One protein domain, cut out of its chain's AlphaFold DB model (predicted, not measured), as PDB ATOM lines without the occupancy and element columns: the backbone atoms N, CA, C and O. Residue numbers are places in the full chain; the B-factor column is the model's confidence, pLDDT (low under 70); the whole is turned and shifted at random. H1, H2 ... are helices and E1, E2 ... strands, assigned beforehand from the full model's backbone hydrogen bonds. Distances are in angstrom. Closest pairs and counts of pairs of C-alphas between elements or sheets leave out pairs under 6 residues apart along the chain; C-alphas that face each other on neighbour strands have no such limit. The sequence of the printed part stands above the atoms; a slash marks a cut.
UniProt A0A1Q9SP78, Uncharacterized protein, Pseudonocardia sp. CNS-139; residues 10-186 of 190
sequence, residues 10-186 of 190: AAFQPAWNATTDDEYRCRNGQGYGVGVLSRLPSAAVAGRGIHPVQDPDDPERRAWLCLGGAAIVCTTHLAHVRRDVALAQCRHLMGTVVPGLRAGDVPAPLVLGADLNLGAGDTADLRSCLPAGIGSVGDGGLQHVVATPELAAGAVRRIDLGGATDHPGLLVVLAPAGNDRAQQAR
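This is residues 10 to 186 of the 190 residues of an uncharacterized protein of Pseudonocardia sp. CNS-139 (UniProt A0A1Q9SP78). A twisted six-stranded sheet is the core, with the long helix H1 packed on one face and two separate strand hairpins, E1 with E2 and E9 with E10, covering different parts of the other face. The short H2 packs on one part of H1, and residues 180 to 186, with H3 among them, stick out as a free tail. The printed part has 177 residues, with three named helices and ten named strands in the order E1 E2 E3 E4 E5 H1 E6 H2 E7 E8 E9 E10 H3; the class is mixed, helices and strands. The large sheet, in order E3 E4 E5 E6 E8 E7, is mixed, and each two-stranded sheet is antiparallel. The whole is compact, with a radius of gyration of the C-alphas of 16.8 A, and spans 63 by 32 by 31 A.

The large sheet holds E3, residues 44 to 50, 18.7 A, E4, 63 to 68, E5, 72 to 76, E6, 110 to 115, E8, 143 to 147, and E7, 135 to 138. E1, residues 10 to 14, begins at C-alpha 10 (263.968, 279.281, 294.665), and E2 is 33 to 38. E9, residues 151 to 159, 22.0 A, bends by 59 degrees at residue 154; E10, 169 to 176, 22.9 A, ends at C-alpha 176 (278.281, 297.876, 288.530). H1 is residues 83 to 101, 25.7 A, H2 124 to 129 and H3 181 to 184.

E3, E4 and E5 form a meander, each strand the antiparallel neighbour of the one before, with N 49 and O 64 at 3.0 A and N 67 and O 73 at 2.8 A. E5, H1 and E6 form a right-handed strand-helix-strand unit, its parallel strands joined through a helix, with N 111 and O 72 at 2.9 A. E6, H2 and E7 form a split one, also right-handed, with E8 between the strands; N 112 and O 146 are 2.8 A apart, N 137 and O 145 2.9 A. H1 is on the sheet at a height of 9.4 A, over E4 and E5. H1 touches H2 with residues 87 to 95 alone, closest at the C-alphas of Arg 91 and Cys 129, 5.0 A. In a stack of sheets, three sheets face to face in turn, the large sheet faces the sheet of E1 and E2, the parts that face each other 8.1 A centre to centre, and the sheet of E9 and E10, the parts that face each other 9.4 A centre to centre; N 11 and O 36 are 3.0 A apart, N 157 and O 171 2.8 A. Every O i to N i+4 pair of H2 is within hydrogen-bond range, 13 of 15 in H1, and H3 is too short for one.

The C-alphas farthest apart, of Thr 20 and Arg 186, are 63.7 A apart. The printed part has no cut; the links E1 to E2 and E3 to E4 are long. Residues 120 to 122 and 179 to 186 have pLDDT under 70.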
ATOM      1  N   ALA A  10     263.638 280.354 295.589       95.75
ATOM      2  CA  ALA A  10     263.968 279.281 294.665       95.75
ATOM      3  C   ALA A  10     262.940 279.245 293.535       95.75
ATOM      4  O   ALA A  10     261.735 279.296 293.782       95.75
ATOM      5  N   ALA A  11     263.416 279.130 292.301       97.81
ATOM      6  CA  ALA A  11     262.576 278.866 291.145       97.81
ATOM      7  C   ALA A  11     263.188 277.760 290.294       97.81
ATOM      8  O   ALA A  11     264.408 277.624 290.213       97.81
ATOM      9  N   PHE A  12     262.315 276.992 289.652       98.50
ATOM     10  CA  PHE A  12     262.669 275.851 288.825       98.50
ATOM     11  C   PHE A  12     261.805 275.844 287.562       98.50
ATOM     12  O   PHE A  12     260.628 276.221 287.601       98.50
ATOM     13  N   GLN A  13     262.408 275.430 286.452       98.56
ATOM     14  CA  GLN A  13     261.736 275.151 285.193       98.56
ATOM     15  C   GLN A  13     262.194 273.766 284.707       98.56
ATOM     16  O   GLN A  13     263.374 273.615 284.373       98.56
ATOM     17  N   PRO A  14     261.292 272.772 284.642       98.31
ATOM     18  CA  PRO A  14     261.628 271.473 284.077       98.31
ATOM     19  C   PRO A  14     261.947 271.600 282.582       98.31
ATOM     20  O   PRO A  14     261.345 272.413 281.868       98.31
ATOM     21  N   ALA A  15     262.880 270.773 282.119       98.25
ATOM     22  CA  ALA A  15     262.987 270.413 280.713       98.25
ATOM     23  C   ALA A  15     261.802 269.514 280.324       98.25
ATOM     24  O   ALA A  15     261.166 268.903 281.187       98.25
ATOM     25  N   TRP A  16     261.498 269.421 279.032       97.88
ATOM     26  CA  TRP A  16     260.386 268.596 278.545       97.88
ATOM     27  C   TRP A  16     260.898 267.357 277.826       97.88
ATOM     28  O   TRP A  16     261.861 267.433 277.074       97.88
ATOM     29  N   ASN A  17     260.253 266.220 278.022       97.31
ATOM     30  CA  ASN A  17     260.546 264.989 277.313       97.31
ATOM     31  C   ASN A  17     259.680 264.902 276.055       97.31
ATOM     32  O   ASN A  17     258.463 264.748 276.125       97.31
ATOM     33  N   ALA A  18     260.315 264.991 274.887       94.88
ATOM     34  CA  ALA A  18     259.636 264.940 273.598       94.88
ATOM     35  C   ALA A  18     258.980 263.580 273.302       94.88
ATOM     36  O   ALA A  18     258.033 263.531 272.522       94.88
ATOM     37  N   THR A  19     259.484 262.493 273.889       95.25
ATOM     38  CA  THR A  19     258.992 261.130 273.660       95.25
ATOM     39  C   THR A  19     257.729 260.841 274.459       95.25
ATOM     40  O   THR A  19     256.809 260.215 273.939       95.25
ATOM     41  N   THR A  20     257.684 261.268 275.722       95.50
ATOM     42  CA  THR A  20     256.545 261.003 276.617       95.50
ATOM     43  C   THR A  20     255.546 262.147 276.678       95.50
ATOM     44  O   THR A  20     254.469 261.963 277.233       95.50
ATOM     45  N   ASP A  21     255.913 263.311 276.142       95.12
ATOM     46  CA  ASP A  21     255.164 264.562 276.252       95.12
ATOM     47  C   ASP A  21     254.823 264.937 277.709       95.12
ATOM     48  O   ASP A  21     253.690 265.265 278.044       95.12
ATOM     49  N   ASP A  22     255.830 264.863 278.587       96.75
ATOM     50  CA  ASP A  22     255.760 265.266 280.002       96.75
ATOM     51  C   ASP A  22     257.094 265.913 280.420       96.75
ATOM     52  O   ASP A  22     258.047 265.956 279.639       96.75
ATOM     53  N   GLU A  23     257.201 266.397 281.655       97.00
ATOM     54  CA  GLU A  23     258.465 266.812 282.258       97.00
ATOM     55  C   GLU A  23     259.535 265.720 282.119       97.00
ATOM     56  O   GLU A  23     259.301 264.533 282.366       97.00
ATOM     57  N   TYR A  24     260.753 266.129 281.771       96.19
ATOM     58  CA  TYR A  24     261.898 265.234 281.840       96.19
ATOM     59  C   TYR A  24     262.159 264.874 283.305       96.19
ATOM     60  O   TYR A  24     262.165 265.755 284.166       96.19
ATOM     61  N   ARG A  25     262.369 263.588 283.612       96.38
ATOM     62  CA  ARG A  25     262.523 263.110 284.995       96.38
ATOM     63  C   ARG A  25     263.891 262.498 285.249       96.38
ATOM     64  O   ARG A  25     264.428 261.746 284.439       96.38
ATOM     65  N   CYS A  26     264.417 262.775 286.432       95.06
ATOM     66  CA  CYS A  26     265.536 262.066 287.027       95.06
ATOM     67  C   CYS A  26     265.149 260.614 287.359       95.06
ATOM     68  O   CYS A  26     263.972 260.274 287.492       95.06
ATOM     69  N   ARG A  27     266.148 259.757 287.609       95.31
ATOM     70  CA  ARG A  27     265.926 258.351 288.018       95.31
ATOM     71  C   ARG A  27     265.086 258.201 289.293       95.31
ATOM     72  O   ARG A  27     264.460 257.169 289.490       95.31
ATOM     73  N   ASN A  28     265.080 259.217 290.154       95.12
ATOM     74  CA  ASN A  28     264.284 259.264 291.382       95.12
ATOM     75  C   ASN A  28     262.859 259.830 291.172       95.12
ATOM     76  O   ASN A  28     262.158 260.074 292.150       95.12
ATOM     77  N   GLY A  29     262.445 260.085 289.926       95.81
ATOM     78  CA  GLY A  29     261.120 260.596 289.562       95.81
ATOM     79  C   GLY A  29     260.945 262.117 289.651       95.81
ATOM     80  O   GLY A  29     259.919 262.631 289.196       95.81
ATOM     81  N   GLN A  30     261.921 262.850 290.199       96.69
ATOM     82  CA  GLN A  30     261.878 264.314 290.270       96.69
ATOM     83  C   GLN A  30     262.095 264.945 288.893       96.69
ATOM     84  O   GLN A  30     262.763 264.358 288.044       96.69
ATOM     85  N   GLY A  31     261.563 266.152 288.688       96.94
ATOM     86  CA  GLY A  31     261.800 266.915 287.465       96.94
ATOM     87  C   GLY A  31     263.287 267.228 287.269       96.94
ATOM     88  O   GLY A  31     263.985 267.615 288.206       96.94
ATOM     89  N   TYR A  32     263.757 267.067 286.039       97.25
ATOM     90  CA  TYR A  32     265.072 267.477 285.567       97.25
ATOM     91  C   TYR A  32     264.932 268.797 284.799       97.25
ATOM     92  O   TYR A  32     264.005 268.960 284.006       97.25
ATOM     93  N   GLY A  33     265.818 269.764 285.038       97.81
ATOM     94  CA  GLY A  33     265.714 271.079 284.413       97.81
ATOM     95  C   GLY A  33     266.656 272.112 285.016       97.81
ATOM     96  O   GLY A  33     267.672 271.772 285.618       97.81
ATOM     97  N   VAL A  34     266.298 273.384 284.856       98.69
ATOM     98  CA  VAL A  34     267.121 274.523 285.276       98.69
ATOM     99  C   VAL A  34     266.506 275.237 286.475       98.69
ATOM    100  O   VAL A  34     265.284 275.299 286.627       98.69
ATOM    101  N   GLY A  35     267.352 275.799 287.338       98.06
ATOM    102  CA  GLY A  35     266.910 276.450 288.566       98.06
ATOM    103  C   GLY A  35     267.745 277.668 288.932       98.06
ATOM    104  O   GLY A  35     268.930 277.747 288.617       98.06
ATOM    105  N   VAL A  36     267.116 278.613 289.629       98.00
ATOM    106  CA  VAL A  36     267.782 279.786 290.204       98.00
ATOM    107  C   VAL A  36     267.483 279.834 291.696       98.00
ATOM    108  O   VAL A  36     266.326 279.761 292.113       98.00
ATOM    109  N   LEU A  37     268.541 279.990 292.490       96.69
ATOM    110  CA  LEU A  37     268.471 280.228 293.927       96.69
ATOM    111  C   LEU A  37     268.984 281.637 294.216       96.69
ATOM    112  O   LEU A  37     270.069 282.012 293.775       96.69
ATOM    113  N   SER A  38     268.218 282.415 294.974       94.31
ATOM    114  CA  SER A  38     268.557 283.791 295.317       94.31
ATOM    115  C   SER A  38     268.375 284.049 296.804       94.31
ATOM    116  O   SER A  38     267.372 283.671 297.403       94.31
ATOM    117  N   ARG A  39     269.344 284.748 297.400       93.56
ATOM    118  CA  ARG A  39     269.219 285.312 298.754       93.56
ATOM    119  C   ARG A  39     268.609 286.716 298.753       93.56
ATOM    120  O   ARG A  39     268.466 287.309 299.816       93.56
ATOM    121  N   LEU A  40     268.291 287.271 297.579       88.44
ATOM    122  CA  LEU A  40     267.600 288.551 297.478       88.44
ATOM    123  C   LEU A  40     266.099 288.313 297.674       88.44
ATOM    124  O   LEU A  40     265.487 287.655 296.832       88.44
ATOM    125  N   PRO A  41     265.487 288.856 298.739       84.00
ATOM    126  CA  PRO A  41     264.082 288.593 299.047       84.00
ATOM    127  C   PRO A  41     263.118 289.216 298.029       84.00
ATOM    128  O   PRO A  41     261.980 288.779 297.927       84.00
ATOM    129  N   SER A  42     263.562 290.220 297.266       87.31
ATOM    130  CA  SER A  42     262.785 290.839 296.187       87.31
ATOM    131  C   SER A  42     262.833 290.064 294.869       87.31
ATOM    132  O   SER A  42     262.195 290.484 293.905       87.31
ATOM    133  N   ALA A  43     263.597 288.967 294.792       93.38
ATOM    134  CA  ALA A  43     263.665 288.170 293.578       93.38
ATOM    135  C   ALA A  43     262.329 287.458 293.328       93.38
ATOM    136  O   ALA A  43     261.772 286.828 294.224       93.38
ATOM    137  N   ALA A  44     261.833 287.523 292.097       95.44
ATOM    138  CA  ALA A  44     260.607 286.846 291.681       95.44
ATOM    139  C   ALA A  44     260.748 286.333 290.249       95.44
ATOM    140  O   ALA A  44     261.568 286.842 289.490       95.44
ATOM    141  N   VAL A  45     259.963 285.325 289.861       97.62
ATOM    142  CA  VAL A  45     259.988 284.812 288.481       97.62
ATOM    143  C   VAL A  45     259.553 285.920 287.524       97.62
ATOM    144  O   VAL A  45     258.428 286.403 287.609       97.62
ATOM    145  N   ALA A  46     260.448 286.304 286.613       96.88
ATOM    146  CA  ALA A  46     260.171 287.267 285.549       96.88
ATOM    147  C   ALA A  46     259.747 286.573 284.248       96.88
ATOM    148  O   ALA A  46     258.979 287.126 283.469       96.88
ATOM    149  N   GLY A  47     260.219 285.346 284.019       97.88
ATOM    150  CA  GLY A  47     259.830 284.540 282.869       97.88
ATOM    151  C   GLY A  47     260.438 283.144 282.919       97.88
ATOM    152  O   GLY A  47     261.450 282.924 283.583       97.88
ATOM    153  N   ARG A  48     259.814 282.196 282.220       98.44
ATOM    154  CA  ARG A  48     260.318 280.831 282.020       98.44
ATOM    155  C   ARG A  48     259.668 280.197 280.799       98.44
ATOM    156  O   ARG A  48     258.572 280.606 280.417       98.44
ATOM    157  N   GLY A  49     260.305 279.178 280.238       98.19
ATOM    158  CA  GLY A  49     259.725 278.417 279.140       98.19
ATOM    159  C   GLY A  49     260.647 277.352 278.564       98.19
ATOM    160  O   GLY A  49     261.752 277.120 279.052       98.19
ATOM    161  N   ILE A  50     260.160 276.720 277.500       98.31
ATOM    162  CA  ILE A  50     260.908 275.802 276.639       98.31
ATOM    163  C   ILE A  50     261.359 276.578 275.399       98.31
ATOM    164  O   ILE A  50     260.610 277.409 274.883       98.31
ATOM    165  N   HIS A  51     262.583 276.339 274.921       98.31
ATOM    166  CA  HIS A  51     263.052 276.962 273.682       98.31
ATOM    167  C   HIS A  51     262.197 276.514 272.481       98.31
ATOM    168  O   HIS A  51     261.808 275.348 272.410       98.31
ATOM    169  N   PRO A  52     261.909 277.393 271.509       97.69
ATOM    170  CA  PRO A  52     261.074 277.035 270.361       97.69
ATOM    171  C   PRO A  52     261.796 276.114 269.371       97.69
ATOM    172  O   PRO A  52     261.159 275.312 268.695       97.69
ATOM    173  N   VAL A  53     263.124 276.220 269.288       97.56
ATOM    174  CA  VAL A  53     263.968 275.338 268.476       97.56
ATOM    175  C   VAL A  53     264.529 274.252 269.384       97.56
ATOM    176  O   VAL A  53     265.108 274.555 270.428       97.56
ATOM    177  N   GLN A  54     264.335 272.994 268.997       97.00
ATOM    178  CA  GLN A  54     264.760 271.819 269.754       97.00
ATOM    179  C   GLN A  54     265.565 270.876 268.872       97.00
ATOM    180  O   GLN A  54     265.428 270.889 267.648       97.00
ATOM    181  N   ASP A  55     266.416 270.088 269.515       95.38
ATOM    182  CA  ASP A  55     267.236 269.095 268.844       95.38
ATOM    183  C   ASP A  55     266.386 267.844 268.576       95.38
ATOM    184  O   ASP A  55     265.854 267.278 269.529       95.38
ATOM    185  N   PRO A  56     266.183 267.418 267.317       94.69
ATOM    186  CA  PRO A  56     265.400 266.216 267.035       94.69
ATOM    187  C   PRO A  56     266.105 264.926 267.479       94.69
ATOM    188  O   PRO A  56     265.433 263.903 267.613       94.69
ATOM    189  N   ASP A  57     267.422 264.970 267.706       95.75
ATOM    190  CA  ASP A  57     268.239 263.813 268.081       95.75
ATOM    191  C   ASP A  57     268.362 263.654 269.612       95.75
ATOM    192  O   ASP A  57     268.955 262.688 270.096       95.75
ATOM    193  N   ASP A  58     267.778 264.579 270.383       94.94
ATOM    194  CA  ASP A  58     267.747 264.572 271.846       94.94
ATOM    195  C   ASP A  58     266.288 264.648 272.341       94.94
ATOM    196  O   ASP A  58     265.581 265.617 272.047       94.94
ATOM    197  N   PRO A  59     265.789 263.660 273.108       94.94
ATOM    198  CA  PRO A  59     264.441 263.736 273.665       94.94
ATOM    199  C   PRO A  59     264.285 264.864 274.698       94.94
ATOM    200  O   PRO A  59     263.150 265.225 275.022       94.94
ATOM    201  N   GLU A  60     265.377 265.416 275.239       96.81
ATOM    202  CA  GLU A  60     265.344 266.533 276.181       96.81
ATOM    203  C   GLU A  60     265.141 267.879 275.466       96.81
ATOM    204  O   GLU A  60     266.062 268.478 274.904       96.81
ATOM    205  N   ARG A  61     263.931 268.436 275.576       97.88
ATOM    206  CA  ARG A  61     263.640 269.800 275.134       97.88
ATOM    207  C   ARG A  61     264.125 270.814 276.162       97.88
ATOM    208  O   ARG A  61     263.627 270.882 277.291       97.88
ATOM    209  N   ARG A  62     265.059 271.651 275.723       98.31
ATOM    210  CA  ARG A  62     265.802 272.603 276.549       98.31
ATOM    211  C   ARG A  62     264.938 273.758 277.034       98.31
ATOM    212  O   ARG A  62     264.123 274.298 276.280       98.31
ATOM    213  N   ALA A  63     265.173 274.163 278.279       98.50
ATOM    214  CA  ALA A  63     264.392 275.168 278.984       98.50
ATOM    215  C   ALA A  63     265.214 276.396 279.398       98.50
ATOM    216  O   ALA A  63     266.447 276.371 279.440       98.50
ATOM    217  N   TRP A  64     264.519 277.476 279.742       98.81
ATOM    218  CA  TRP A  64     265.096 278.702 280.285       98.81
ATOM    219  C   TRP A  64     264.246 279.242 281.439       98.81
ATOM    220  O   TRP A  64     263.032 279.032 281.504       98.81
ATOM    221  N   LEU A  65     264.894 279.950 282.361       98.81
ATOM    222  CA  LEU A  65     264.274 280.546 283.545       98.81
ATOM    223  C   LEU A  65     264.963 281.867 283.869       98.81
ATOM    224  O   LEU A  65     266.187 281.933 283.869       98.81
ATOM    225  N   CYS A  66     264.183 282.892 284.201       98.50
ATOM    226  CA  CYS A  66     264.677 284.192 284.630       98.50
ATOM    227  C   CYS A  66     263.955 284.670 285.893       98.50
ATOM    228  O   CYS A  66     262.721 284.672 285.967       98.50
ATOM    229  N   LEU A  67     264.731 285.138 286.866       97.88
ATOM    230  CA  LEU A  67     264.248 285.938 287.984       97.88
ATOM    231  C   LEU A  67     264.447 287.425 287.685       97.88
ATOM    232  O   LEU A  67     265.461 287.811 287.112       97.88
ATOM    233  N   GLY A  68     263.491 288.254 288.084       94.69
ATOM    234  CA  GLY A  68     263.606 289.708 288.129       94.69
ATOM    235  C   GLY A  68     263.868 290.199 289.551       94.69
ATOM    236  O   GLY A  68     263.758 289.442 290.515       94.69
ATOM    237  N   GLY A  69     264.213 291.479 289.677       90.94
ATOM    238  CA  GLY A  69     264.549 292.134 290.938       90.94
ATOM    239  C   GLY A  69     265.445 293.342 290.675       90.94
ATOM    240  O   GLY A  69     265.222 294.084 289.723       90.94
ATOM    241  N   ALA A  70     266.497 293.511 291.480       88.69
ATOM    242  CA  ALA A  70     267.525 294.534 291.237       88.69
ATOM    243  C   ALA A  70     268.316 294.309 289.928       88.69
ATOM    244  O   ALA A  70     268.916 295.237 289.395       88.69
ATOM    245  N   ALA A  71     268.310 293.076 289.423       93.00
ATOM    246  CA  ALA A  71     268.807 292.677 288.115       93.00
ATOM    247  C   ALA A  71     267.927 291.535 287.590       93.00
ATOM    248  O   ALA A  71     267.254 290.852 288.372       93.00
ATOM    249  N   ILE A  72     267.955 291.308 286.280       96.25
ATOM    250  CA  ILE A  72     267.397 290.102 285.673       96.25
ATOM    251  C   ILE A  72     268.473 289.016 285.723       96.25
ATOM    252  O   ILE A  72     269.572 289.199 285.206       96.25
ATOM    253  N   VAL A  73     268.164 287.885 286.350       97.44
ATOM    254  CA  VAL A  73     269.066 286.737 286.480       97.44
ATOM    255  C   VAL A  73     268.454 285.558 285.753       97.44
ATOM    256  O   VAL A  73     267.447 285.012 286.199       97.44
ATOM    257  N   CYS A  74     269.065 285.165 284.645       98.50
ATOM    258  CA  CYS A  74     268.615 284.061 283.818       98.50
ATOM    259  C   CYS A  74     269.537 282.847 283.929       98.50
ATOM    260  O   CYS A  74     270.724 282.956 284.240       98.50
ATOM    261  N   THR A  75     268.983 281.683 283.615       98.81
ATOM    262  CA  THR A  75     269.714 280.436 283.420       98.81
ATOM    263  C   THR A  75     269.074 279.605 282.310       98.81
ATOM    264  O   THR A  75     267.875 279.718 282.031       98.81
ATOM    265  N   THR A  76     269.888 278.783 281.655       98.75
ATOM    266  CA  THR A  76     269.478 277.817 280.635       98.75
ATOM    267  C   THR A  76     270.549 276.728 280.511       98.75
ATOM    268  O   THR A  76     271.655 276.878 281.034       98.75
ATOM    269  N   HIS A  77     270.215 275.649 279.813       97.88
ATOM    270  CA  HIS A  77     271.159 274.654 279.318       97.88
ATOM    271  C   HIS A  77     270.805 274.423 277.849       97.88
ATOM    272  O   HIS A  77     269.676 274.027 277.561       97.88
ATOM    273  N   LEU A  78     271.702 274.768 276.925       97.88
ATOM    274  CA  LEU A  78     271.417 274.677 275.486       97.88
ATOM    275  C   LEU A  78     271.656 273.262 274.951       97.88
ATOM    276  O   LEU A  78     272.270 272.435 275.618       97.88
ATOM    277  N   ALA A  79     271.169 272.981 273.743       97.00
ATOM    278  CA  ALA A  79     271.357 271.694 273.082       97.00
ATOM    279  C   ALA A  79     272.847 271.326 272.979       97.00
ATOM    280  O   ALA A  79     273.683 272.184 272.704       97.00
ATOM    281  N   HIS A  80     273.170 270.048 273.183       93.69
ATOM    282  CA  HIS A  80     274.553 269.562 273.201       93.69
ATOM    283  C   HIS A  80     274.919 268.727 271.964       93.69
ATOM    284  O   HIS A  80     276.091 268.682 271.596       93.69
ATOM    285  N   VAL A  81     273.941 268.085 271.306       93.31
ATOM    286  CA  VAL A  81     274.193 267.231 270.131       93.31
ATOM    287  C   VAL A  81     274.423 268.096 268.895       93.31
ATOM    288  O   VAL A  81     275.440 267.959 268.211       93.31
ATOM    289  N   ARG A  82     273.507 269.032 268.621       93.50
ATOM    290  CA  ARG A  82     273.570 269.902 267.446       93.50
ATOM    291  C   ARG A  82     273.903 271.349 267.782       93.50
ATOM    292  O   ARG A  82     273.119 272.097 268.372       93.50
ATOM    293  N   ARG A  83     275.070 271.790 267.315       91.88
ATOM    294  CA  ARG A  83     275.583 273.146 267.563       91.88
ATOM    295  C   ARG A  83     274.739 274.253 266.927       91.88
ATOM    296  O   ARG A  83     274.614 275.329 267.506       91.88
ATOM    297  N   ASP A  84     274.149 274.012 265.760       94.25
ATOM    298  CA  ASP A  84     273.238 274.955 265.099       94.25
ATOM    299  C   ASP A  84     271.950 275.173 265.909       94.25
ATOM    300  O   ASP A  84     271.470 276.305 266.012       94.25
ATOM    301  N   VAL A  85     271.445 274.117 266.554       96.88
ATOM    302  CA  VAL A  85     270.310 274.186 267.486       96.88
ATOM    303  C   VAL A  85     270.691 274.993 268.726       96.88
ATOM    304  O   VAL A  85     269.971 275.928 269.077       96.88
ATOM    305  N   ALA A  86     271.844 274.712 269.346       96.88
ATOM    306  CA  ALA A  86     272.343 275.484 270.488       96.88
ATOM    307  C   ALA A  86     272.442 276.981 270.153       96.88
ATOM    308  O   ALA A  86     271.968 277.844 270.895       96.88
ATOM    309  N   LEU A  87     272.977 277.304 268.975       96.12
ATOM    310  CA  LEU A  87     273.097 278.679 268.511       96.12
ATOM    311  C   LEU A  87     271.731 279.352 268.306       96.12
ATOM    312  O   LEU A  87     271.550 280.512 268.685       96.12
ATOM    313  N   ALA A  88     270.757 278.639 267.739       97.12
ATOM    314  CA  ALA A  88     269.393 279.138 267.576       97.12
ATOM    315  C   ALA A  88     268.705 279.401 268.927       97.12
ATOM    316  O   ALA A  88     268.059 280.438 269.093       97.12
ATOM    317  N   GLN A  89     268.892 278.519 269.911       98.50
ATOM    318  CA  GLN A  89     268.373 278.698 271.270       98.50
ATOM    319  C   GLN A  89     269.024 279.896 271.977       98.50
ATOM    320  O   GLN A  89     268.321 280.712 272.577       98.50
ATOM    321  N   CYS A  90     270.344 280.075 271.836       97.50
ATOM    322  CA  CYS A  90     271.037 281.262 272.345       97.50
ATOM    323  C   CYS A  90     270.465 282.549 271.728       97.50
ATOM    324  O   CYS A  90     270.130 283.492 272.445       97.50
ATOM    325  N   ARG A  91     270.288 282.581 270.399       96.75
ATOM    326  CA  ARG A  91     269.715 283.737 269.689       96.75
ATOM    327  C   ARG A  91     268.278 284.028 270.106       96.75
ATOM    328  O   ARG A  91     267.925 285.194 270.239       96.75
ATOM    329  N   HIS A  92     267.462 283.005 270.347       97.81
ATOM    330  CA  HIS A  92     266.111 283.201 270.870       97.81
ATOM    331  C   HIS A  92     266.134 283.827 272.273       97.81
ATOM    332  O   HIS A  92     265.453 284.826 272.519       97.81
ATOM    333  N   LEU A  93     266.958 283.294 273.180       98.00
ATOM    334  CA  LEU A  93     267.079 283.833 274.533       98.00
ATOM    335  C   LEU A  93     267.555 285.288 274.503       98.00
ATOM    336  O   LEU A  93     266.898 286.169 275.053       98.00
ATOM    337  N   MET A  94     268.670 285.551 273.823       96.19
ATOM    338  CA  MET A  94     269.339 286.851 273.851       96.19
ATOM    339  C   MET A  94     268.697 287.898 272.935       96.19
ATOM    340  O   MET A  94     268.815 289.091 273.202       96.19
ATOM    341  N   GLY A  95     268.027 287.472 271.864       95.44
ATOM    342  CA  GLY A  95     267.420 288.345 270.856       95.44
ATOM    343  C   GLY A  95     265.904 288.511 270.978       95.44
ATOM    344  O   GLY A  95     265.350 289.403 270.345       95.44
ATOM    345  N   THR A  96     265.218 287.687 271.775       96.12
ATOM    346  CA  THR A  96     263.756 287.773 271.953       96.12
ATOM    347  C   THR A  96     263.371 287.860 273.425       96.12
ATOM    348  O   THR A  96     262.768 288.849 273.839       96.12
ATOM    349  N   VAL A  97     263.741 286.860 274.230       97.12
ATOM    350  CA  VAL A  97     263.319 286.785 275.639       97.12
ATOM    351  C   VAL A  97     263.930 287.926 276.452       97.12
ATOM    352  O   VAL A  97     263.210 288.692 277.087       97.12
ATOM    353  N   VAL A  98     265.256 288.073 276.399       95.44
ATOM    354  CA  VAL A  98     265.991 289.099 277.147       95.44
ATOM    355  C   VAL A  98     265.525 290.520 276.800       95.44
ATOM    356  O   VAL A  98     265.222 291.263 277.733       95.44
ATOM    357  N   PRO A  99     265.406 290.921 275.518       94.25
ATOM    358  CA  PRO A  99     264.862 292.230 275.168       94.25
ATOM    359  C   PRO A  99     263.450 292.461 275.711       94.25
ATOM    360  O   PRO A  99     263.185 293.532 276.249       94.25
ATOM    361  N   GLY A 100     262.569 291.454 275.649       94.75
ATOM    362  CA  GLY A 100     261.214 291.549 276.201       94.75
ATOM    363  C   GLY A 100     261.199 291.785 277.714       94.75
ATOM    364  O   GLY A 100     260.454 292.632 278.199       94.75
ATOM    365  N   LEU A 101     262.073 291.103 278.460       93.62
ATOM    366  CA  LEU A 101     262.212 291.293 279.910       93.62
ATOM    367  C   LEU A 101     262.841 292.649 280.283       93.62
ATOM    368  O   LEU A 101     262.640 293.130 281.396       93.62
ATOM    369  N   ARG A 102     263.603 293.264 279.370       92.69
ATOM    370  CA  ARG A 102     264.321 294.535 279.575       92.69
ATOM    371  C   ARG A 102     263.606 295.759 278.991       92.69
ATOM    372  O   ARG A 102     264.194 296.835 278.996       92.69
ATOM    373  N   ALA A 103     262.368 295.628 278.516       88.00
ATOM    374  CA  ALA A 103     261.662 296.647 277.729       88.00
ATOM    375  C   ALA A 103     261.224 297.930 278.487       88.00
ATOM    376  O   ALA A 103     260.424 298.697 277.959       88.00
ATOM    377  N   GLY A 104     261.705 298.170 279.711       80.31
ATOM    378  CA  GLY A 104     261.396 299.383 280.482       80.31
ATOM    379  C   GLY A 104     262.264 300.591 280.103       80.31
ATOM    380  O   GLY A 104     263.314 300.433 279.482       80.31
ATOM    381  N   ASP A 105     261.856 301.790 280.542       77.56
ATOM    382  CA  ASP A 105     262.549 303.067 280.264       77.56
ATOM    383  C   ASP A 105     264.030 303.058 280.674       77.56
ATOM    384  O   ASP A 105     264.882 303.656 280.016       77.56
ATOM    385  N   VAL A 106     264.338 302.355 281.767       79.25
ATOM    386  CA  VAL A 106     265.702 302.054 282.199       79.25
ATOM    387  C   VAL A 106     265.871 300.537 282.170       79.25
ATOM    388  O   VAL A 106     265.353 299.852 283.059       79.25
ATOM    389  N   PRO A 107     266.581 299.988 281.168       83.94
ATOM    390  CA  PRO A 107     266.818 298.555 281.085       83.94
ATOM    391  C   PRO A 107     267.550 298.044 282.327       83.94
ATOM    392  O   PRO A 107     268.673 298.455 282.616       83.94
ATOM    393  N   ALA A 108     266.934 297.111 283.055       89.81
ATOM    394  CA  ALA A 108     267.576 296.487 284.210       89.81
ATOM    395  C   ALA A 108     268.881 295.778 283.785       89.81
ATOM    396  O   ALA A 108     268.922 295.211 282.684       89.81
ATOM    397  N   PRO A 109     269.935 295.767 284.623       94.56
ATOM    398  CA  PRO A 109     271.108 294.933 284.381       94.56
ATOM    399  C   PRO A 109     270.705 293.465 284.257       94.56
ATOM    400  O   PRO A 109     269.794 293.013 284.958       94.56
ATOM    401  N   LEU A 110     271.385 292.714 283.393       95.75
ATOM    402  CA  LEU A 110     271.122 291.295 283.198       95.75
ATOM    403  C   LEU A 110     272.380 290.455 283.382       95.75
ATOM    404  O   LEU A 110     273.464 290.812 282.926       95.75
ATOM    405  N   VAL A 111     272.184 289.303 284.017       97.19
ATOM    406  CA  VAL A 111     273.165 288.236 284.169       97.19
ATOM    407  C   VAL A 111     272.540 286.927 283.706       97.19
ATOM    408  O   VAL A 111     271.438 286.582 284.122       97.19
ATOM    409  N   LEU A 112     273.250 286.174 282.878       97.94
ATOM    410  CA  LEU A 112     272.912 284.811 282.491       97.94
ATOM    411  C   LEU A 112     274.028 283.885 282.972       97.94
ATOM    412  O   LEU A 112     275.162 284.022 282.529       97.94
ATOM    413  N   GLY A 113     273.708 282.956 283.873       97.81
ATOM    414  CA  GLY A 113     274.595 281.855 284.259       97.81
ATOM    415  C   GLY A 113     274.090 280.559 283.640       97.81
ATOM    416  O   GLY A 113     272.974 280.135 283.950       97.81
ATOM    417  N   ALA A 114     274.861 279.956 282.739       97.12
ATOM    418  CA  ALA A 114     274.376 278.842 281.931       97.12
ATOM    419  C   ALA A 114     275.501 277.953 281.399       97.12
ATOM    420  O   ALA A 114     276.623 278.415 281.186       97.12
ATOM    421  N   ASP A 115     275.151 276.701 281.113       96.62
ATOM    422  CA  ASP A 115     275.884 275.892 280.143       96.62
ATOM    423  C   ASP A 115     275.318 276.195 278.754       96.62
ATOM    424  O   ASP A 115     274.143 275.942 278.463       96.62
ATOM    425  N   LEU A 116     276.138 276.816 277.913       95.75
ATOM    426  CA  LEU A 116     275.697 277.239 276.594       95.75
ATOM    427  C   LEU A 116     275.998 276.206 275.516       95.75
ATOM    428  O   LEU A 116     275.537 276.402 274.401       95.75
ATOM    429  N   ASN A 117     276.779 275.152 275.781       94.25
ATOM    430  CA  ASN A 117     277.271 274.235 274.742       94.25
ATOM    431  C   ASN A 117     277.914 274.950 273.522       94.25
ATOM    432  O   ASN A 117     278.108 274.376 272.446       94.25
ATOM    433  N   LEU A 118     278.296 276.224 273.675       89.56
ATOM    434  CA  LEU A 118     278.770 277.105 272.607       89.56
ATOM    435  C   LEU A 118     280.261 277.431 272.749       89.56
ATOM    436  O   LEU A 118     280.685 278.511 272.380       89.56
ATOM    437  N   GLY A 119     281.084 276.464 273.163       75.81
ATOM    438  CA  GLY A 119     282.549 276.597 273.253       75.81
ATOM    439  C   GLY A 119     283.036 277.732 274.168       75.81
ATOM    440  O   GLY A 119     282.254 278.508 274.697       75.81
ATOM    441  N   ALA A 120     284.356 277.871 274.333       68.56
ATOM    442  CA  ALA A 120     284.928 278.922 275.177       68.56
ATOM    443  C   ALA A 120     284.556 280.345 274.698       68.56
ATOM    444  O   ALA A 120     284.241 280.559 273.525       68.56
ATOM    445  N   GLY A 121     284.637 281.323 275.611       58.00
ATOM    446  CA  GLY A 121     284.082 282.683 275.468       58.00
ATOM    447  C   GLY A 121     284.414 283.437 274.167       58.00
ATOM    448  O   GLY A 121     283.635 284.270 273.713       58.00
ATOM    449  N   ASP A 122     285.548 283.106 273.547       58.44
ATOM    450  CA  ASP A 122     286.065 283.713 272.320       58.44
ATOM    451  C   ASP A 122     285.766 282.937 271.032       58.44
ATOM    452  O   ASP A 122     286.270 283.273 269.953       58.44
ATOM    453  N   THR A 123     284.950 281.892 271.097       70.38
ATOM    454  CA  THR A 123     284.528 281.210 269.877       70.38
ATOM    455  C   THR A 123     283.609 282.113 269.056       70.38
ATOM    456  O   THR A 123     282.810 282.889 269.588       70.38
ATOM    457  N   ALA A 124     283.729 282.027 267.727       72.56
ATOM    458  CA  ALA A 124     282.895 282.799 266.809       72.56
ATOM    459  C   ALA A 124     281.398 282.577 267.078       72.56
ATOM    460  O   ALA A 124     280.607 283.509 266.959       72.56
ATOM    461  N   ASP A 125     281.026 281.372 267.508       78.69
ATOM    462  CA  ASP A 125     279.633 281.001 267.719       78.69
ATOM    463  C   ASP A 125     279.014 281.703 268.925       78.69
ATOM    464  O   ASP A 125     277.964 282.323 268.757       78.69
ATOM    465  N   LEU A 126     279.667 281.694 270.099       84.75
ATOM    466  CA  LEU A 126     279.149 282.419 271.263       84.75
ATOM    467  C   LEU A 126     279.028 283.914 270.953       84.75
ATOM    468  O   LEU A 126     277.967 284.506 271.151       84.75
ATOM    469  N   ARG A 127     280.073 284.521 270.371       85.69
ATOM    470  CA  ARG A 127     280.017 285.938 269.976       85.69
ATOM    471  C   ARG A 127     278.896 286.225 268.976       85.69
ATOM    472  O   ARG A 127     278.331 287.310 269.002       85.69
ATOM    473  N   SER A 128     278.551 285.270 268.113       88.00
ATOM    474  CA  SER A 128     277.499 285.449 267.104       88.00
ATOM    475  C   SER A 128     276.066 285.386 267.650       88.00
ATOM    476  O   SER A 128     275.128 285.678 266.900       88.00
ATOM    477  N   CYS A 129     275.862 284.978 268.909       92.44
ATOM    478  CA  CYS A 129     274.544 285.005 269.552       92.44
ATOM    479  C   CYS A 129     274.408 286.036 270.672       92.44
ATOM    480  O   CYS A 129     273.284 286.314 271.093       92.44
ATOM    481  N   LEU A 130     275.514 286.626 271.131       91.81
ATOM    482  CA  LEU A 130     275.487 287.704 272.111       91.81
ATOM    483  C   LEU A 130     275.323 289.068 271.415       91.81
ATOM    484  O   LEU A 130     276.098 289.396 270.515       91.81
ATOM    485  N   PRO A 131     274.338 289.890 271.823       89.50
ATOM    486  CA  PRO A 131     274.248 291.287 271.415       89.50
ATOM    487  C   PRO A 131     275.545 292.069 271.659       89.50
ATOM    488  O   PRO A 131     276.291 291.796 272.601       89.50
ATOM    489  N   ALA A 132     275.788 293.094 270.840       87.12
ATOM    490  CA  ALA A 132     276.959 293.954 270.989       87.12
ATOM    491  C   ALA A 132     277.042 294.574 272.397       87.12
ATOM    492  O   ALA A 132     276.038 295.003 272.967       87.12
ATOM    493  N   GLY A 133     278.256 294.628 272.949       86.25
ATOM    494  CA  GLY A 133     278.526 295.155 274.289       86.25
ATOM    495  C   GLY A 133     278.272 294.166 275.432       86.25
ATOM    496  O   GLY A 133     278.736 294.409 276.541       86.25
ATOM    497  N   ILE A 134     277.596 293.041 275.186       89.69
ATOM    498  CA  ILE A 134     277.453 291.988 276.193       89.69
ATOM    499  C   ILE A 134     278.783 291.246 276.349       89.69
ATOM    500  O   ILE A 134     279.364 290.763 275.376       89.69
ATOM    501  N   GLY A 135     279.255 291.159 277.591       89.50
ATOM    502  CA  GLY A 135     280.466 290.431 277.955       89.50
ATOM    503  C   GLY A 135     280.163 288.999 278.389       89.50
ATOM    504  O   GLY A 135     279.070 288.699 278.872       89.50
ATOM    505  N   SER A 136     281.153 288.117 278.258       92.50
ATOM    506  CA  SER A 136     281.107 286.761 278.803       92.50
ATOM    507  C   SER A 136     282.422 286.416 279.491       92.50
ATOM    508  O   SER A 136     283.501 286.705 278.977       92.50
ATOM    509  N   VAL A 137     282.320 285.764 280.645       92.56
ATOM    510  CA  VAL A 137     283.422 285.041 281.282       92.56
ATOM    511  C   VAL A 137     283.017 283.579 281.404       92.56
ATOM    512  O   VAL A 137     281.859 283.277 281.688       92.56
ATOM    513  N   GLY A 138     283.952 282.663 281.176       91.25
ATOM    514  CA  GLY A 138     283.660 281.233 281.192       91.25
ATOM    515  C   GLY A 138     284.670 280.425 281.984       91.25
ATOM    516  O   GLY A 138     285.716 280.920 282.409       91.25
ATOM    517  N   ASP A 139     284.367 279.145 282.136       88.38
ATOM    518  CA  ASP A 139     285.254 278.148 282.726       88.38
ATOM    519  C   ASP A 139     286.326 277.639 281.739       88.38
ATOM    520  O   ASP A 139     287.149 276.802 282.102       88.38
ATOM    521  N   GLY A 140     286.397 278.180 280.521       84.81
ATOM    522  CA  GLY A 140     287.274 277.686 279.450       84.81
ATOM    523  C   GLY A 140     286.709 276.473 278.698       84.81
ATOM    524  O   GLY A 140     287.348 276.008 277.759       84.81
ATOM    525  N   GLY A 141     285.528 275.998 279.094       87.94
ATOM    526  CA  GLY A 141     284.723 274.981 278.436       87.94
ATOM    527  C   GLY A 141     283.402 275.579 277.953       87.94
ATOM    528  O   GLY A 141     283.408 276.449 277.084       87.94
ATOM    529  N   LEU A 142     282.288 275.069 278.485       92.00
ATOM    530  CA  LEU A 142     280.925 275.343 278.007       92.00
ATOM    531  C   LEU A 142     280.082 276.154 278.998       92.00
ATOM    532  O   LEU A 142     278.973 276.575 278.660       92.00
ATOM    533  N   GLN A 143     280.594 276.390 280.211       93.31
ATOM    534  CA  GLN A 143     279.890 277.174 281.215       93.31
ATOM    535  C   GLN A 143     280.288 278.640 281.143       93.31
ATOM    536  O   GLN A 143     281.469 279.000 281.160       93.31
ATOM    537  N   HIS A 144     279.272 279.498 281.136       94.94
ATOM    538  CA  HIS A 144     279.434 280.933 280.985       94.94
ATOM    539  C   HIS A 144     278.602 281.706 281.997       94.94
ATOM    540  O   HIS A 144     277.456 281.369 282.303       94.94
ATOM    541  N   VAL A 145     279.177 282.821 282.434       96.44
ATOM    542  CA  VAL A 145     278.435 283.962 282.951       96.44
ATOM    543  C   VAL A 145     278.489 285.055 281.896       96.44
ATOM    544  O   VAL A 145     279.560 285.529 281.519       96.44
ATOM    545  N   VAL A 146     277.319 285.434 281.403       95.50
ATOM    546  CA  VAL A 146     277.109 286.486 280.413       95.50
ATOM    547  C   VAL A 146     276.452 287.665 281.115       95.50
ATOM    548  O   VAL A 146     275.510 287.472 281.882       95.50
ATOM    549  N   ALA A 147     276.937 288.879 280.876       95.75
ATOM    550  CA  ALA A 147     276.423 290.069 281.541       95.75
ATOM    551  C   ALA A 147     276.315 291.259 280.587       95.75
ATOM    552  O   ALA A 147     277.134 291.437 279.681       95.75
ATOM    553  N   THR A 148     275.285 292.074 280.795       94.00
ATOM    554  CA  THR A 148     275.107 293.328 280.060       94.00
ATOM    555  C   THR A 148     276.107 294.397 280.535       94.00
ATOM    556  O   THR A 148     276.645 294.271 281.637       94.00
ATOM    557  N   PRO A 149     276.383 295.445 279.729       92.56
ATOM    558  CA  PRO A 149     277.462 296.408 279.993       92.56
ATOM    559  C   PRO A 149     277.371 297.160 281.326       92.56
ATOM    560  O   PRO A 149     278.359 297.731 281.776       92.56
ATOM    561  N   GLU A 150     276.198 297.194 281.959       93.19
ATOM    562  CA  GLU A 150     275.997 297.807 283.272       93.19
ATOM    563  C   GLU A 150     276.729 297.042 284.388       93.19
ATOM    564  O   GLU A 150     276.854 297.557 285.499       93.19
ATOM    565  N   LEU A 151     277.219 295.827 284.110       94.44
ATOM    566  CA  LEU A 151     277.954 294.976 285.036       94.44
ATOM    567  C   LEU A 151     279.328 294.610 284.465       94.44
ATOM    568  O   LEU A 151     279.449 294.089 283.360       94.44
ATOM    569  N   ALA A 152     280.367 294.816 285.265       92.94
ATOM    570  CA  ALA A 152     281.719 294.366 284.982       92.94
ATOM    571  C   ALA A 152     282.029 293.085 285.768       92.94
ATOM    572  O   ALA A 152     281.751 292.988 286.969       92.94
ATOM    573  N   ALA A 153     282.642 292.110 285.095       92.19
ATOM    574  CA  ALA A 153     283.182 290.928 285.751       92.19
ATOM    575  C   ALA A 153     284.478 291.270 286.494       92.19
ATOM    576  O   ALA A 153     285.409 291.832 285.922       92.19
ATOM    577  N   GLY A 154     284.516 290.932 287.781       92.00
ATOM    578  CA  GLY A 154     285.691 291.032 288.635       92.00
ATOM    579  C   GLY A 154     286.349 289.666 288.814       92.00
ATOM    580  O   GLY A 154     286.846 289.063 287.868       92.00
ATOM    581  N   ALA A 155     286.362 289.169 290.053       94.00
ATOM    582  CA  ALA A 155     286.963 287.879 290.368       94.00
ATOM    583  C   ALA A 155     286.183 286.713 289.738       94.00
ATOM    584  O   ALA A 155     284.963 286.618 289.885       94.00
ATOM    585  N   VAL A 156     286.916 285.794 289.107       95.31
ATOM    586  CA  VAL A 156     286.399 284.543 288.541       95.31
ATOM    587  C   VAL A 156     287.115 283.375 289.208       95.31
ATOM    588  O   VAL A 156     288.341 283.372 289.317       95.31
ATOM    589  N   ARG A 157     286.361 282.373 289.663       96.50
ATOM    590  CA  ARG A 157     286.909 281.170 290.293       96.50
ATOM    591  C   ARG A 157     286.154 279.927 289.845       96.50
ATOM    592  O   ARG A 157     284.933 279.871 289.949       96.50
ATOM    593  N   ARG A 158     286.906 278.905 289.435       96.00
ATOM    594  CA  ARG A 158     286.399 277.540 289.270       96.00
ATOM    595  C   ARG A 158     286.396 276.840 290.626       96.00
ATOM    596  O   ARG A 158     287.355 276.963 291.387       96.00
ATOM    597  N   ILE A 159     285.312 276.149 290.931       96.44
ATOM    598  CA  ILE A 159     285.102 275.397 292.163       96.44
ATOM    599  C   ILE A 159     285.098 273.923 291.780       96.44
ATOM    600  O   ILE A 159     284.270 273.499 290.979       96.44
ATOM    601  N   ASP A 160     286.026 273.158 292.344       94.69
ATOM    602  CA  ASP A 160     286.008 271.705 292.226       94.69
ATOM    603  C   ASP A 160     284.807 271.146 293.003       94.69
ATOM    604  O   ASP A 160     284.598 271.481 294.172       94.69
ATOM    605  N   LEU A 161     284.003 270.325 292.329       94.69
ATOM    606  CA  LEU A 161     282.813 269.683 292.881       94.69
ATOM    607  C   LEU A 161     283.072 268.220 293.279       94.69
ATOM    608  O   LEU A 161     282.126 267.468 293.507       94.69
ATOM    609  N   GLY A 162     284.339 267.802 293.371       95.06
ATOM    610  CA  GLY A 162     284.736 266.504 293.918       95.06
ATOM    611  C   GLY A 162     284.234 265.318 293.097       95.06
ATOM    612  O   GLY A 162     283.912 264.275 293.661       95.06
ATOM    613  N   GLY A 163     284.106 265.490 291.777       92.44
ATOM    614  CA  GLY A 163     283.596 264.465 290.863       92.44
ATOM    615  C   GLY A 163     282.077 264.253 290.897       92.44
ATOM    616  O   GLY A 163     281.594 263.297 290.301       92.44
ATOM    617  N   ALA A 164     281.306 265.123 291.564       92.25
ATOM    618  CA  ALA A 164     279.839 265.053 291.554       92.25
ATOM    619  C   ALA A 164     279.219 265.365 290.173       92.25
ATOM    620  O   ALA A 164     278.078 264.996 289.903       92.25
ATOM    621  N   THR A 165     279.971 266.053 289.315       93.38
ATOM    622  CA  THR A 165     279.667 266.378 287.915       93.38
ATOM    623  C   THR A 165     280.992 266.486 287.156       93.38
ATOM    624  O   THR A 165     282.056 266.653 287.755       93.38
ATOM    625  N   ASP A 166     280.920 266.345 285.841       91.31
ATOM    626  CA  ASP A 166     281.980 266.580 284.863       91.31
ATOM    627  C   ASP A 166     282.290 268.067 284.612       91.31
ATOM    628  O   ASP A 166     283.334 268.378 284.037       91.31
ATOM    629  N   HIS A 167     281.447 268.987 285.089       91.81
ATOM    630  CA  HIS A 167     281.708 270.423 285.036       91.81
ATOM    631  C   HIS A 167     282.160 270.976 286.396       91.81
ATOM    632  O   HIS A 167     281.654 270.564 287.443       91.81
ATOM    633  N   PRO A 168     283.078 271.960 286.427       94.06
ATOM    634  CA  PRO A 168     283.338 272.701 287.655       94.06
ATOM    635  C   PRO A 168     282.110 273.542 288.045       94.06
ATOM    636  O   PRO A 168     281.219 273.807 287.247       94.06
ATOM    637  N   GLY A 169     282.074 274.037 289.278       95.38
ATOM    638  CA  GLY A 169     281.254 275.206 289.593       95.38
ATOM    639  C   GLY A 169     281.950 276.478 289.102       95.38
ATOM    640  O   GLY A 169     283.148 276.645 289.327       95.38
ATOM    641  N   LEU A 170     281.223 277.413 288.491       96.31
ATOM    642  CA  LEU A 170     281.764 278.715 288.089       96.31
ATOM    643  C   LEU A 170     281.243 279.831 289.005       96.31
ATOM    644  O   LEU A 170     280.058 280.157 289.001       96.31
ATOM    645  N   LEU A 171     282.137 280.439 289.789       97.31
ATOM    646  CA  LEU A 171     281.838 281.609 290.614       97.31
ATOM    647  C   LEU A 171     282.379 282.873 289.953       97.31
ATOM    648  O   LEU A 171     283.582 282.987 289.714       97.31
ATOM    649  N   VAL A 172     281.497 283.848 289.744       97.19
ATOM    650  CA  VAL A 172     281.840 285.161 289.190       97.19
ATOM    651  C   VAL A 172     281.321 286.250 290.114       97.19
ATOM    652  O   VAL A 172     280.150 286.257 290.492       97.19
ATOM    653  N   VAL A 173     282.200 287.181 290.473       96.81
ATOM    654  CA  VAL A 173     281.832 288.407 291.182       96.81
ATOM    655  C   VAL A 173     281.578 289.491 290.146       96.81
ATOM    656  O   VAL A 173     282.479 289.845 289.390       96.81
ATOM    657  N   LEU A 174     280.355 290.015 290.120       95.31
ATOM    658  CA  LEU A 174     279.956 291.121 289.254       95.31
ATOM    659  C   LEU A 174     279.825 292.400 290.080       95.31
ATOM    660  O   LEU A 174     279.337 292.366 291.211       95.31
ATOM    661  N   ALA A 175     280.234 293.522 289.503       93.88
ATOM    662  CA  ALA A 175     280.054 294.848 290.080       93.88
ATOM    663  C   ALA A 175     279.418 295.779 289.042       93.88
ATOM    664  O   ALA A 175     279.624 295.557 287.849       93.88
ATOM    665  N   PRO A 176     278.683 296.825 289.453       93.06
ATOM    666  CA  PRO A 176     278.281 297.876 288.530       93.06
ATOM    667  C   PRO A 176     279.496 298.396 287.762       93.06
ATOM    668  O   PRO A 176     280.537 298.674 288.365       93.06
ATOM    669  N   ALA A 177     279.374 298.512 286.444       87.25
ATOM    670  CA  ALA A 177     280.410 299.136 285.642       87.25
ATOM    671  C   ALA A 177     280.590 300.588 286.113       87.25
ATOM    672  O   ALA A 177     279.622 301.336 286.275       87.25
ATOM    673  N   GLY A 178     281.832 300.984 286.394       74.31
ATOM    674  CA  GLY A 178     282.135 302.369 286.732       74.31
ATOM    675  C   GLY A 178     281.832 303.266 285.533       74.31
ATOM    676  O   GLY A 178     282.233 302.965 284.414       74.31
ATOM    677  N   ASN A 179     281.141 304.387 285.748       53.16
ATOM    678  CA  ASN A 179     281.043 305.422 284.724       53.16
ATOM    679  C   ASN A 179     282.447 306.008 284.482       53.16
ATOM    680  O   ASN A 179     282.893 306.871 285.242       53.16
ATOM    681  N   ASP A 180     283.110 305.617 283.393       48.78
ATOM    682  CA  ASP A 180     284.418 306.157 282.973       48.78
ATOM    683  C   ASP A 180     284.441 307.689 282.780       48.78
ATOM    684  O   ASP A 180     285.506 308.302 282.687       48.78
ATOM    685  N   ARG A 181     283.284 308.366 282.820       47.44
ATOM    686  CA  ARG A 181     283.213 309.836 282.862       47.44
ATOM    687  C   ARG A 181     283.809 310.458 284.133       47.44
ATOM    688  O   ARG A 181     284.230 311.608 284.082       47.44
ATOM    689  N   ALA A 182     283.889 309.737 285.254       39.34
ATOM    690  CA  ALA A 182     284.473 310.276 286.490       39.34
ATOM    691  C   ALA A 182     286.003 310.105 286.578       39.34
ATOM    692  O   ALA A 182     286.655 310.816 287.346       39.34
ATOM    693  N   GLN A 183     286.593 309.197 285.792       38.56
ATOM    694  CA  GLN A 183     288.035 308.929 285.823       38.56
ATOM    695  C   GLN A 183     288.820 309.809 284.840       38.56
ATOM    696  O   GLN A 183     289.930 310.232 285.158       38.56
ATOM    697  N   GLN A 184     288.215 310.205 283.714       37.84
ATOM    698  CA  GLN A 184     288.838 311.135 282.759       37.84
ATOM    699  C   GLN A 184     288.949 312.576 283.293       37.84
ATOM    700  O   GLN A 184     289.883 313.288 282.938       37.84
ATOM    701  N   ALA A 185     288.082 312.992 284.225       42.44
ATOM    702  CA  ALA A 185     288.145 314.323 284.842       42.44
ATOM    703  C   ALA A 185     289.286 314.495 285.870       42.44
ATOM    704  O   ALA A 185     289.533 315.606 286.332       42.44
ATOM    705  N   ARG A 186     289.990 313.416 286.250       41.56
ATOM    706  CA  ARG A 186     291.118 313.470 287.203       41.56
ATOM    707  C   ARG A 186     292.501 313.433 286.548       41.56
ATOM    708  O   ARG A 186     293.492 313.562 287.259       41.56
TER     709      ARG A 186